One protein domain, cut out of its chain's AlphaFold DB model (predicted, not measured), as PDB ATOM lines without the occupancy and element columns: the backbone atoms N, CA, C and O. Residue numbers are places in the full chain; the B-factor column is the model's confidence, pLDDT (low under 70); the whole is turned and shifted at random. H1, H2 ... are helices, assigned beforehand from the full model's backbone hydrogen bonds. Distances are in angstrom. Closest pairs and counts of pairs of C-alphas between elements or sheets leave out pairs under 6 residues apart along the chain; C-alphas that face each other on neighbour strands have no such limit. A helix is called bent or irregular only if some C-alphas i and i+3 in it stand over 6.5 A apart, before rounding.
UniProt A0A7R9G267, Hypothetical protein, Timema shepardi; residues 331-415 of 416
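What this domain is: This is residues 331 to 415 of the 416 residues of the protein "Hypothetical protein" of Timema shepardi (UniProt A0A7R9G267). Two long helices, H1 and H2, form an open helical hairpin whose arms meet near the turn and stand spread beyond it, and a shorter third helix, H3, folds back from the far end of H2 along the open side between them. The three run to and fro in a loose zigzag, their centres making a triangle, with few contacts between them. The printed part has 85 residues with three named helices, in the order H1, H2, H3, and no named strand; the class is all helix. The whole is loose, with a radius of gyration of the C-alphas of 15.7 A, and elongated, spanning 47 by 26 by 17 A.

Where its parts are: H1, the longest helix, covers residues 331 to 362 and measures 46.6 A from its first C-alpha at (213.896, 231.521, 161.293) to its last at (250.523, 239.095, 189.027). It has a kink of 46 degrees near residue 355 and is only just irregular, with C-alphas 354 and 357 7.0 A apart. H2 covers residues 367 to 395 and measures 39.6 A. It has a kink of 49 degrees near residue 389 and is irregular, with C-alphas 390 and 393 7.1 A apart. H3 covers residues 397 to 413, 24.3 A long, and ends at C-alpha 413 at (234.934, 246.031, 177.483).

How they stand to each other: H1 and H2 are a helical hairpin and run opposite ways at a shallow tilt of 21 degrees. They touch through residues 356 to 361 of H1 and 367 to 370 of H2 alone, and their closest C-alphas, those of Ala 360 and Tyr 370, are 6.7 A apart. H3 runs the same way as H1 at a shallow tilt of 27 degrees. These two are close but not clearly touching, with the closest C-alphas, Val 341 and Ile 405, 7.7 A apart. H2 and H3 run opposite ways at a shallow tilt of 22 degrees. They too are close but not clearly touching, with the closest C-alphas, Ile 392 and Met 400, 7.2 A apart. In H3 every O i to N i+4 pair is within hydrogen-bond range, against 23 of 28 in H1 and 20 of 25 in H2.

The domain as a whole: The two C-alphas farthest apart, those of Gln 331 and Gly 364, are 48.8 A apart. Residues 331 to 337 of H1 and residues 375 to 387 of H2 stand free. The links from H1 to H2 and from H2 to H3 are tight. The printed part has no cut. The mean pLDDT of the printed part is 92.6, and no printed residue is under 70.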
ATOM      1  N   GLN A 331     213.587 232.482 160.226       88.00
ATOM      2  CA  GLN A 331     213.896 231.521 161.293       88.00
ATOM      3  C   GLN A 331     215.379 231.142 161.259       88.00
ATOM      4  O   GLN A 331     216.032 231.208 162.293       88.00
ATOM      5  N   TRP A 332     215.926 230.865 160.069       91.06
ATOM      6  CA  TRP A 332     217.364 230.650 159.872       91.06
ATOM      7  C   TRP A 332     218.211 231.832 160.360       91.06
ATOM      8  O   TRP A 332     219.135 231.629 161.137       91.06
ATOM      9  N   LEU A 333     217.855 233.070 159.992       88.94
ATOM     10  CA  LEU A 333     218.533 234.278 160.489       88.94
ATOM     11  C   LEU A 333     218.476 234.405 162.020       88.94
ATOM     12  O   LEU A 333     219.451 234.816 162.641       88.94
ATOM     13  N   THR A 334     217.351 234.031 162.635       89.56
ATOM     14  CA  THR A 334     217.185 234.080 164.097       89.56
ATOM     15  C   THR A 334     218.039 233.011 164.786       89.56
ATOM     16  O   THR A 334     218.670 233.285 165.802       89.56
ATOM     17  N   LEU A 335     218.098 231.809 164.209       90.25
ATOM     18  CA  LEU A 335     218.866 230.681 164.729       90.25
ATOM     19  C   LEU A 335     220.377 230.930 164.614       90.25
ATOM     20  O   LEU A 335     221.099 230.716 165.583       90.25
ATOM     21  N   VAL A 336     220.840 231.475 163.484       92.69
ATOM     22  CA  VAL A 336     222.236 231.915 163.301       92.69
ATOM     23  C   VAL A 336     222.589 233.049 164.268       92.69
ATOM     24  O   VAL A 336     223.656 233.004 164.868       92.69
ATOM     25  N   GLY A 337     221.694 234.023 164.472       90.44
ATOM     26  CA  GLY A 337     221.923 235.133 165.404       90.44
ATOM     27  C   GLY A 337     221.998 234.712 166.877       90.44
ATOM     28  O   GLY A 337     222.836 235.220 167.611       90.44
ATOM     29  N   ILE A 338     221.169 233.760 167.319       90.69
ATOM     30  CA  ILE A 338     221.289 233.190 168.674       90.69
ATOM     31  C   ILE A 338     222.557 232.328 168.781       90.69
ATOM     32  O   ILE A 338     223.276 232.408 169.776       90.69
ATOM     33  N   GLY A 339     222.857 231.533 167.748       93.94
ATOM     34  CA  GLY A 339     224.037 230.671 167.707       93.94
ATOM     35  C   GLY A 339     225.357 231.442 167.771       93.94
ATOM     36  O   GLY A 339     226.246 231.044 168.518       93.94
ATOM     37  N   SER A 340     225.481 232.563 167.053       92.88
ATOM     38  CA  SER A 340     226.697 233.389 167.078       92.88
ATOM     39  C   SER A 340     226.926 234.055 168.436       92.88
ATOM     40  O   SER A 340     228.062 234.095 168.903       92.88
ATOM     41  N   VAL A 341     225.861 234.511 169.104       90.19
ATOM     42  CA  VAL A 341     225.931 235.069 170.464       90.19
ATOM     43  C   VAL A 341     226.394 234.005 171.457       90.19
ATOM     44  O   VAL A 341     227.330 234.250 172.210       90.19
ATOM     45  N   TYR A 342     225.810 232.803 171.413       91.62
ATOM     46  CA  TYR A 342     226.216 231.701 172.293       91.62
ATOM     47  C   TYR A 342     227.668 231.259 172.045       91.62
ATOM     48  O   TYR A 342     228.419 231.023 172.989       91.62
ATOM     49  N   PHE A 343     228.090 231.205 170.778       92.75
ATOM     50  CA  PHE A 343     229.467 230.898 170.389       92.75
ATOM     51  C   PHE A 343     230.467 231.946 170.904       92.75
ATOM     52  O   PHE A 343     231.482 231.583 171.494       92.75
ATOM     53  N   ALA A 344     230.159 233.239 170.757       91.25
ATOM     54  CA  ALA A 344     230.987 234.318 171.294       91.25
ATOM     55  C   ALA A 344     231.089 234.253 172.830       91.25
ATOM     56  O   ALA A 344     232.187 234.366 173.375       91.25
ATOM     57  N   SER A 345     229.976 233.998 173.530       89.56
ATOM     58  CA  SER A 345     229.973 233.804 174.987       89.56
ATOM     59  C   SER A 345     230.841 232.615 175.420       89.56
ATOM     60  O   SER A 345     231.615 232.742 176.366       89.56
ATOM     61  N   ALA A 346     230.768 231.487 174.705       90.81
ATOM     62  CA  ALA A 346     231.588 230.309 174.986       90.81
ATOM     63  C   ALA A 346     233.093 230.574 174.787       90.81
ATOM     64  O   ALA A 346     233.897 230.135 175.609       90.81
ATOM     65  N   ILE A 347     233.474 231.341 173.754       92.56
ATOM     66  CA  ILE A 347     234.865 231.782 173.560       92.56
ATOM     67  C   ILE A 347     235.324 232.631 174.749       92.56
ATOM     68  O   ILE A 347     236.361 232.320 175.335       92.56
ATOM     69  N   CYS A 348     234.541 233.639 175.152       89.69
ATOM     70  CA  CYS A 348     234.893 234.527 176.267       89.69
ATOM     71  C   CYS A 348     235.142 233.745 177.567       89.69
ATOM     72  O   CYS A 348     236.175 233.933 178.203       89.69
ATOM     73  N   ILE A 349     234.247 232.816 177.923       89.31
ATOM     74  CA  ILE A 349     234.389 231.984 179.130       89.31
ATOM     75  C   ILE A 349     235.611 231.053 179.021       89.31
ATOM     76  O   ILE A 349     236.380 230.919 179.971       89.31
ATOM     77  N   SER A 350     235.845 230.441 177.853       92.56
ATOM     78  CA  SER A 350     236.993 229.539 177.656       92.56
ATOM     79  C   SER A 350     238.356 230.242 177.736       92.56
ATOM     80  O   SER A 350     239.333 229.617 178.142       92.56
ATOM     81  N   LEU A 351     238.420 231.539 177.410       90.00
ATOM     82  CA  LEU A 351     239.628 232.359 177.543       90.00
ATOM     83  C   LEU A 351     239.907 232.782 178.993       90.00
ATOM     84  O   LEU A 351     241.065 232.998 179.345       90.00
ATOM     85  N   GLN A 352     238.892 232.866 179.859       88.44
ATOM     86  CA  GLN A 352     239.104 233.263 181.256       88.44
ATOM     87  C   GLN A 352     239.912 232.218 182.037       88.44
ATOM     88  O   GLN A 352     240.829 232.585 182.768       88.44
ATOM     89  N   ALA A 353     239.620 230.925 181.866       90.12
ATOM     90  CA  ALA A 353     240.261 229.852 182.631       90.12
ATOM     91  C   ALA A 353     241.812 229.817 182.549       90.12
ATOM     92  O   ALA A 353     242.432 229.696 183.606       90.12
ATOM     93  N   PRO A 354     242.466 229.926 181.370       91.94
ATOM     94  CA  PRO A 354     243.931 229.909 181.287       91.94
ATOM     95  C   PRO A 354     244.611 231.233 181.674       91.94
ATOM     96  O   PRO A 354     245.700 231.194 182.242       91.94
ATOM     97  N   PHE A 355     244.010 232.391 181.369       90.56
ATOM     98  CA  PHE A 355     244.689 233.691 181.497       90.56
ATOM     99  C   PHE A 355     244.376 234.440 182.800       90.56
ATOM    100  O   PHE A 355     245.252 235.105 183.350       90.56
ATOM    101  N   TYR A 356     243.150 234.332 183.323       91.50
ATOM    102  CA  TYR A 356     242.720 235.130 184.477       91.50
ATOM    103  C   TYR A 356     243.482 234.821 185.781       91.50
ATOM    104  O   TYR A 356     243.865 235.781 186.448       91.50
ATOM    105  N   PRO A 357     243.776 233.551 186.150       94.44
ATOM    106  CA  PRO A 357     244.515 233.262 187.383       94.44
ATOM    107  C   PRO A 357     245.925 233.865 187.386       94.44
ATOM    108  O   PRO A 357     246.302 234.520 188.350       94.44
ATOM    109  N   GLN A 358     246.667 233.732 186.280       93.62
ATOM    110  CA  GLN A 358     248.036 234.255 186.160       93.62
ATOM    111  C   GLN A 358     248.071 235.787 186.277       93.62
ATOM    112  O   GLN A 358     248.937 236.352 186.943       93.62
ATOM    113  N   GLU A 359     247.101 236.469 185.662       94.00
ATOM    114  CA  GLU A 359     246.992 237.927 185.728       94.00
ATOM    115  C   GLU A 359     246.520 238.427 187.106       94.00
ATOM    116  O   GLU A 359     246.933 239.500 187.553       94.00
ATOM    117  N   ALA A 360     245.687 237.649 187.803       94.25
ATOM    118  CA  ALA A 360     245.266 237.932 189.171       94.25
ATOM    119  C   ALA A 360     246.426 237.751 190.169       94.25
ATOM    120  O   ALA A 360     246.683 238.646 190.976       94.25
ATOM    121  N   GLU A 361     247.185 236.657 190.059       95.25
ATOM    122  CA  GLU A 361     248.401 236.407 190.847       95.25
ATOM    123  C   GLU A 361     249.458 237.498 190.614       95.25
ATOM    124  O   GLU A 361     250.042 238.007 191.573       95.25
ATOM    125  N   ARG A 362     249.641 237.959 189.364       95.56
ATOM    126  CA  ARG A 362     250.523 239.095 189.027       95.56
ATOM    127  C   ARG A 362     250.115 240.400 189.722       95.56
ATOM    128  O   ARG A 362     250.975 241.227 190.019       95.56
ATOM    129  N   LYS A 363     248.821 240.581 190.001       94.75
ATOM    130  CA  LYS A 363     248.260 241.716 190.759       94.75
ATOM    131  C   LYS A 363     248.254 241.490 192.278       94.75
ATOM    132  O   LYS A 363     247.770 242.348 193.010       94.75
ATOM    133  N   GLY A 364     248.806 240.372 192.757       96.00
ATOM    134  CA  GLY A 364     248.883 240.024 194.177       96.00
ATOM    135  C   GLY A 364     247.601 239.428 194.763       96.00
ATOM    136  O   GLY A 364     247.513 239.297 195.981       96.00
ATOM    137  N   ALA A 365     246.616 239.069 193.931       96.56
ATOM    138  CA  ALA A 365     245.399 238.408 194.395       96.56
ATOM    139  C   ALA A 365     245.663 236.932 194.731       96.56
ATOM    140  O   ALA A 365     246.414 236.232 194.052       96.56
ATOM    141  N   THR A 366     245.008 236.449 195.780       96.94
ATOM    142  CA  THR A 366     245.112 235.069 196.260       96.94
ATOM    143  C   THR A 366     244.190 234.115 195.498       96.94
ATOM    144  O   THR A 366     243.165 234.511 194.936       96.94
ATOM    145  N   ALA A 367     244.500 232.814 195.560       95.75
ATOM    146  CA  ALA A 367     243.702 231.753 194.938       95.75
ATOM    147  C   ALA A 367     242.220 231.753 195.347       95.75
ATOM    148  O   ALA A 367     241.340 231.417 194.553       95.75
ATOM    149  N   THR A 368     241.929 232.155 196.585       96.81
ATOM    150  CA  THR A 368     240.558 232.257 197.090       96.81
ATOM    151  C   THR A 368     239.815 233.453 196.495       96.81
ATOM    152  O   THR A 368     238.620 233.340 196.240       96.81
ATOM    153  N   GLU A 369     240.490 234.572 196.227       95.88
ATOM    154  CA  GLU A 369     239.857 235.793 195.713       95.88
ATOM    155  C   GLU A 369     239.435 235.644 194.250       95.88
ATOM    156  O   GLU A 369     238.259 235.839 193.938       95.88
ATOM    157  N   TYR A 370     240.330 235.214 193.350       94.31
ATOM    158  CA  TYR A 370     239.933 234.989 191.953       94.31
ATOM    159  C   TYR A 370     238.997 233.774 191.805       94.31
ATOM    160  O   TYR A 370     238.106 233.780 190.953       94.31
ATOM    161  N   GLY A 371     239.116 232.765 192.679       94.56
ATOM    162  CA  GLY A 371     238.151 231.665 192.775       94.56
ATOM    163  C   GLY A 371     236.749 232.129 193.193       94.56
ATOM    164  O   GLY A 371     235.751 231.656 192.643       94.56
ATOM    165  N   LEU A 372     236.655 233.101 194.109       95.50
ATOM    166  CA  LEU A 372     235.389 233.710 194.516       95.50
ATOM    167  C   LEU A 372     234.726 234.459 193.352       95.50
ATOM    168  O   LEU A 372     233.514 234.347 193.184       95.50
ATOM    169  N   VAL A 373     235.499 235.168 192.518       92.12
ATOM    170  CA  VAL A 373     234.970 235.874 191.333       92.12
ATOM    171  C   VAL A 373     234.291 234.902 190.361       92.12
ATOM    172  O   VAL A 373     233.151 235.146 189.957       92.12
ATOM    173  N   PHE A 374     234.925 233.764 190.054       91.00
ATOM    174  CA  PHE A 374     234.302 232.708 189.243       91.00
ATOM    175  C   PHE A 374     233.021 232.147 189.888       91.00
ATOM    176  O   PHE A 374     232.018 231.950 189.204       91.00
ATOM    177  N   GLY A 375     233.019 231.931 191.208       94.88
ATOM    178  CA  GLY A 375     231.841 231.441 191.931       94.88
ATOM    179  C   GLY A 375     230.666 232.427 191.942       94.88
ATOM    180  O   GLY A 375     229.512 232.023 191.780       94.88
ATOM    181  N   VAL A 376     230.937 233.727 192.096       95.88
ATOM    182  CA  VAL A 376     229.906 234.778 192.107       95.88
ATOM    183  C   VAL A 376     229.264 234.950 190.727       95.88
ATOM    184  O   VAL A 376     228.058 235.177 190.662       95.88
ATOM    185  N   PHE A 377     230.016 234.783 189.635       90.94
ATOM    186  CA  PHE A 377     229.469 234.824 188.274       90.94
ATOM    187  C   PHE A 377     228.345 233.789 188.070       90.94
ATOM    188  O   PHE A 377     227.221 234.153 187.711       90.94
ATOM    189  N   GLU A 378     228.608 232.519 188.392       93.75
ATOM    190  CA  GLU A 378     227.613 231.441 188.294       93.75
ATOM    191  C   GLU A 378     226.458 231.612 189.295       93.75
ATOM    192  O   GLU A 378     225.299 231.337 188.973       93.75
ATOM    193  N   LEU A 379     226.728 232.138 190.498       95.25
ATOM    194  CA  LEU A 379     225.688 232.449 191.484       95.25
ATOM    195  C   LEU A 379     224.721 233.532 190.976       95.25
ATOM    196  O   LEU A 379     223.505 233.395 191.121       95.25
ATOM    197  N   VAL A 380     225.239 234.598 190.359       94.88
ATOM    198  CA  VAL A 380     224.416 235.655 189.752       94.88
ATOM    199  C   VAL A 380     223.621 235.092 188.574       94.88
ATOM    200  O   VAL A 380     222.416 235.326 188.507       94.88
ATOM    201  N   ALA A 381     224.233 234.287 187.701       90.88
ATOM    202  CA  ALA A 381     223.528 233.619 186.606       90.88
ATOM    203  C   ALA A 381     222.365 232.743 187.118       90.88
ATOM    204  O   ALA A 381     221.237 232.847 186.625       90.88
ATOM    205  N   PHE A 382     222.603 231.949 188.167       95.31
ATOM    206  CA  PHE A 382     221.590 231.123 188.826       95.31
ATOM    207  C   PHE A 382     220.421 231.946 189.390       95.31
ATOM    208  O   PHE A 382     219.262 231.589 189.168       95.31
ATOM    209  N   LEU A 383     220.694 233.067 190.068       95.94
ATOM    210  CA  LEU A 383     219.661 233.956 190.622       95.94
ATOM    211  C   LEU A 383     218.903 234.741 189.537       95.94
ATOM    212  O   LEU A 383     217.701 234.987 189.666       95.94
ATOM    213  N   CYS A 384     219.574 235.103 188.444       93.94
ATOM    214  CA  CYS A 384     218.980 235.805 187.309       93.94
ATOM    215  C   CYS A 384     218.017 234.925 186.495       93.94
ATOM    216  O   CYS A 384     216.991 235.426 186.027       93.94
ATOM    217  N   CYS A 385     218.297 233.627 186.349       94.75
ATOM    218  CA  CYS A 385     217.464 232.681 185.597       94.75
ATOM    219  C   CYS A 385     215.957 232.710 185.954       94.75
ATOM    220  O   CYS A 385     215.147 232.937 185.048       94.75
ATOM    221  N   PRO A 386     215.521 232.532 187.222       94.81
ATOM    222  CA  PRO A 386     214.100 232.577 187.578       94.81
ATOM    223  C   PRO A 386     213.481 233.973 187.412       94.81
ATOM    224  O   PRO A 386     212.301 234.085 187.074       94.81
ATOM    225  N   ILE A 387     214.263 235.043 187.606       94.62
ATOM    226  CA  ILE A 387     213.809 236.429 187.430       94.62
ATOM    227  C   ILE A 387     213.490 236.678 185.951       94.62
ATOM    228  O   ILE A 387     212.354 237.009 185.606       94.62
ATOM    229  N   PHE A 388     214.457 236.457 185.059       93.31
ATOM    230  CA  PHE A 388     214.263 236.659 183.623       93.31
ATOM    231  C   PHE A 388     213.236 235.685 183.029       93.31
ATOM    232  O   PHE A 388     212.413 236.098 182.211       93.31
ATOM    233  N   GLY A 389     213.188 234.437 183.509       93.06
ATOM    234  CA  GLY A 389     212.159 233.464 183.134       93.06
ATOM    235  C   GLY A 389     210.730 233.927 183.449       93.06
ATOM    236  O   GLY A 389     209.818 233.670 182.667       93.06
ATOM    237  N   LYS A 390     210.522 234.676 184.542       95.12
ATOM    238  CA  LYS A 390     209.216 235.272 184.875       95.12
ATOM    239  C   LYS A 390     208.878 236.486 183.999       95.12
ATOM    240  O   LYS A 390     207.725 236.647 183.602       95.12
ATOM    241  N   TYR A 391     209.857 237.340 183.694       94.00
ATOM    242  CA  TYR A 391     209.626 238.603 182.974       94.00
ATOM    243  C   TYR A 391     209.643 238.493 181.439       94.00
ATOM    244  O   TYR A 391     209.185 239.423 180.770       94.00
ATOM    245  N   ILE A 392     210.086 237.368 180.864       94.12
ATOM    246  CA  ILE A 392     210.187 237.176 179.404       94.12
ATOM    247  C   ILE A 392     208.865 237.418 178.652       94.12
ATOM    248  O   ILE A 392     208.874 237.993 177.563       94.12
ATOM    249  N   ASN A 393     207.727 237.062 179.259       93.94
ATOM    250  CA  ASN A 393     206.391 237.249 178.678       93.94
ATOM    251  C   ASN A 393     205.924 238.717 178.678       93.94
ATOM    252  O   ASN A 393     205.045 239.071 177.899       93.94
ATOM    253  N   VAL A 394     206.498 239.564 179.542       95.44
ATOM    254  CA  VAL A 394     206.129 240.984 179.686       95.44
ATOM    255  C   VAL A 394     207.055 241.879 178.859       95.44
ATOM    256  O   VAL A 394     206.591 242.785 178.175       95.44
ATOM    257  N   VAL A 395     208.365 241.619 178.905       93.00
ATOM    258  CA  VAL A 395     209.393 242.420 178.209       93.00
ATOM    259  C   VAL A 395     209.559 241.997 176.742       93.00
ATOM    260  O   VAL A 395     209.916 242.810 175.886       93.00
ATOM    261  N   GLY A 396     209.277 240.726 176.441       92.00
ATOM    262  CA  GLY A 396     209.439 240.127 175.121       92.00
ATOM    263  C   GLY A 396     210.878 239.686 174.835       92.00
ATOM    264  O   GLY A 396     211.844 240.427 175.036       92.00
ATOM    265  N   ALA A 397     211.021 238.477 174.285       88.31
ATOM    266  CA  ALA A 397     212.320 237.836 174.057       88.31
ATOM    267  C   ALA A 397     213.294 238.658 173.186       88.31
ATOM    268  O   ALA A 397     214.493 238.637 173.437       88.31
ATOM    269  N   LYS A 398     212.799 239.418 172.195       88.38
ATOM    270  CA  LYS A 398     213.647 240.251 171.315       88.38
ATOM    271  C   LYS A 398     214.355 241.372 172.078       88.38
ATOM    272  O   LYS A 398     215.556 241.561 171.921       88.38
ATOM    273  N   THR A 399     213.608 242.106 172.901       92.44
ATOM    274  CA  THR A 399     214.143 243.210 173.707       92.44
ATOM    275  C   THR A 399     215.107 242.671 174.757       92.44
ATOM    276  O   THR A 399     216.205 243.197 174.904       92.44
ATOM    277  N   MET A 400     214.725 241.579 175.428       92.31
ATOM    278  CA  MET A 400     215.542 240.933 176.456       92.31
ATOM    279  C   MET A 400     216.879 240.417 175.898       92.31
ATOM    280  O   MET A 400     217.918 240.648 176.511       92.31
ATOM    281  N   LEU A 401     216.874 239.796 174.711       89.31
ATOM    282  CA  LEU A 401     218.086 239.330 174.031       89.31
ATOM    283  C   LEU A 401     219.001 240.495 173.623       89.31
ATOM    284  O   LEU A 401     220.193 240.450 173.908       89.31
ATOM    285  N   ASN A 402     218.455 241.563 173.031       90.62
ATOM    286  CA  ASN A 402     219.254 242.733 172.654       90.62
ATOM    287  C   ASN A 402     219.899 243.403 173.879       90.62
ATOM    288  O   ASN A 402     221.093 243.685 173.860       90.62
ATOM    289  N   VAL A 403     219.132 243.630 174.953       94.62
ATOM    290  CA  VAL A 403     219.651 244.225 176.198       94.62
ATOM    291  C   VAL A 403     220.725 243.333 176.826       94.62
ATOM    292  O   VAL A 403     221.765 243.845 177.226       94.62
ATOM    293  N   GLY A 404     220.520 242.011 176.850       91.81
ATOM    294  CA  GLY A 404     221.519 241.059 177.340       91.81
ATOM    295  C   GLY A 404     222.844 241.140 176.577       91.81
ATOM    296  O   GLY A 404     223.898 241.202 177.202       91.81
ATOM    297  N   ILE A 405     222.799 241.225 175.243       91.75
ATOM    298  CA  ILE A 405     223.998 241.369 174.399       91.75
ATOM    299  C   ILE A 405     224.712 242.701 174.662       91.75
ATOM    300  O   ILE A 405     225.933 242.712 174.783       91.75
ATOM    301  N   PHE A 406     223.978 243.813 174.793       94.75
ATOM    302  CA  PHE A 406     224.580 245.112 175.118       94.75
ATOM    303  C   PHE A 406     225.269 245.108 176.486       94.75
ATOM    304  O   PHE A 406     226.407 245.557 176.591       94.75
ATOM    305  N   VAL A 407     224.615 244.572 177.523       93.31
ATOM    306  CA  VAL A 407     225.205 244.475 178.868       93.31
ATOM    307  C   VAL A 407     226.430 243.557 178.859       93.31
ATOM    308  O   VAL A 407     227.460 243.935 179.410       93.31
ATOM    309  N   ALA A 408     226.362 242.407 178.179       90.50
ATOM    310  CA  ALA A 408     227.494 241.494 178.039       90.50
ATOM    311  C   ALA A 408     228.688 242.159 177.330       90.50
ATOM    312  O   ALA A 408     229.812 242.092 177.828       90.50
ATOM    313  N   ALA A 409     228.451 242.859 176.215       91.31
ATOM    314  CA  ALA A 409     229.493 243.573 175.479       91.31
ATOM    315  C   ALA A 409     230.153 244.673 176.329       91.31
ATOM    316  O   ALA A 409     231.378 244.735 176.386       91.31
ATOM    317  N   ILE A 410     229.359 245.480 177.045       95.31
ATOM    318  CA  ILE A 410     229.875 246.514 177.957       95.31
ATOM    319  C   ILE A 410     230.684 245.877 179.093       95.31
ATOM    320  O   ILE A 410     231.777 246.345 179.386       95.31
ATOM    321  N   SER A 411     230.209 244.782 179.701       90.69
ATOM    322  CA  SER A 411     230.973 244.092 180.752       90.69
ATOM    323  C   SER A 411     232.290 243.495 180.246       90.69
ATOM    324  O   SER A 411     233.273 243.513 180.973       90.69
ATOM    325  N   CYS A 412     232.335 243.030 178.994       88.19
ATOM    326  CA  CYS A 412     233.555 242.522 178.370       88.19
ATOM    327  C   CYS A 412     234.575 243.651 178.131       88.19
ATOM    328  O   CYS A 412     235.743 243.498 178.470       88.19
ATOM    329  N   MET A 413     234.114 244.817 177.655       90.31
ATOM    330  CA  MET A 413     234.934 246.031 177.483       90.31
ATOM    331  C   MET A 413     235.425 246.662 178.798       90.31
ATOM    332  O   MET A 413     236.294 247.523 178.758       90.31
ATOM    333  N   LEU A 414     234.837 246.300 179.943       90.81
ATOM    334  CA  LEU A 414     235.269 246.750 181.273       90.81
ATOM    335  C   LEU A 414     236.159 245.721 181.994       90.81
ATOM    336  O   LEU A 414     236.669 246.017 183.072       90.81
ATOM    337  N   PHE A 415     236.284 244.508 181.449       83.62
ATOM    338  CA  PHE A 415     237.039 243.404 182.048       83.62
ATOM    339  C   PHE A 415     238.435 243.233 181.435       83.62
ATOM    340  O   PHE A 415     239.366 242.887 182.164       83.62
TER     341      PHE A 415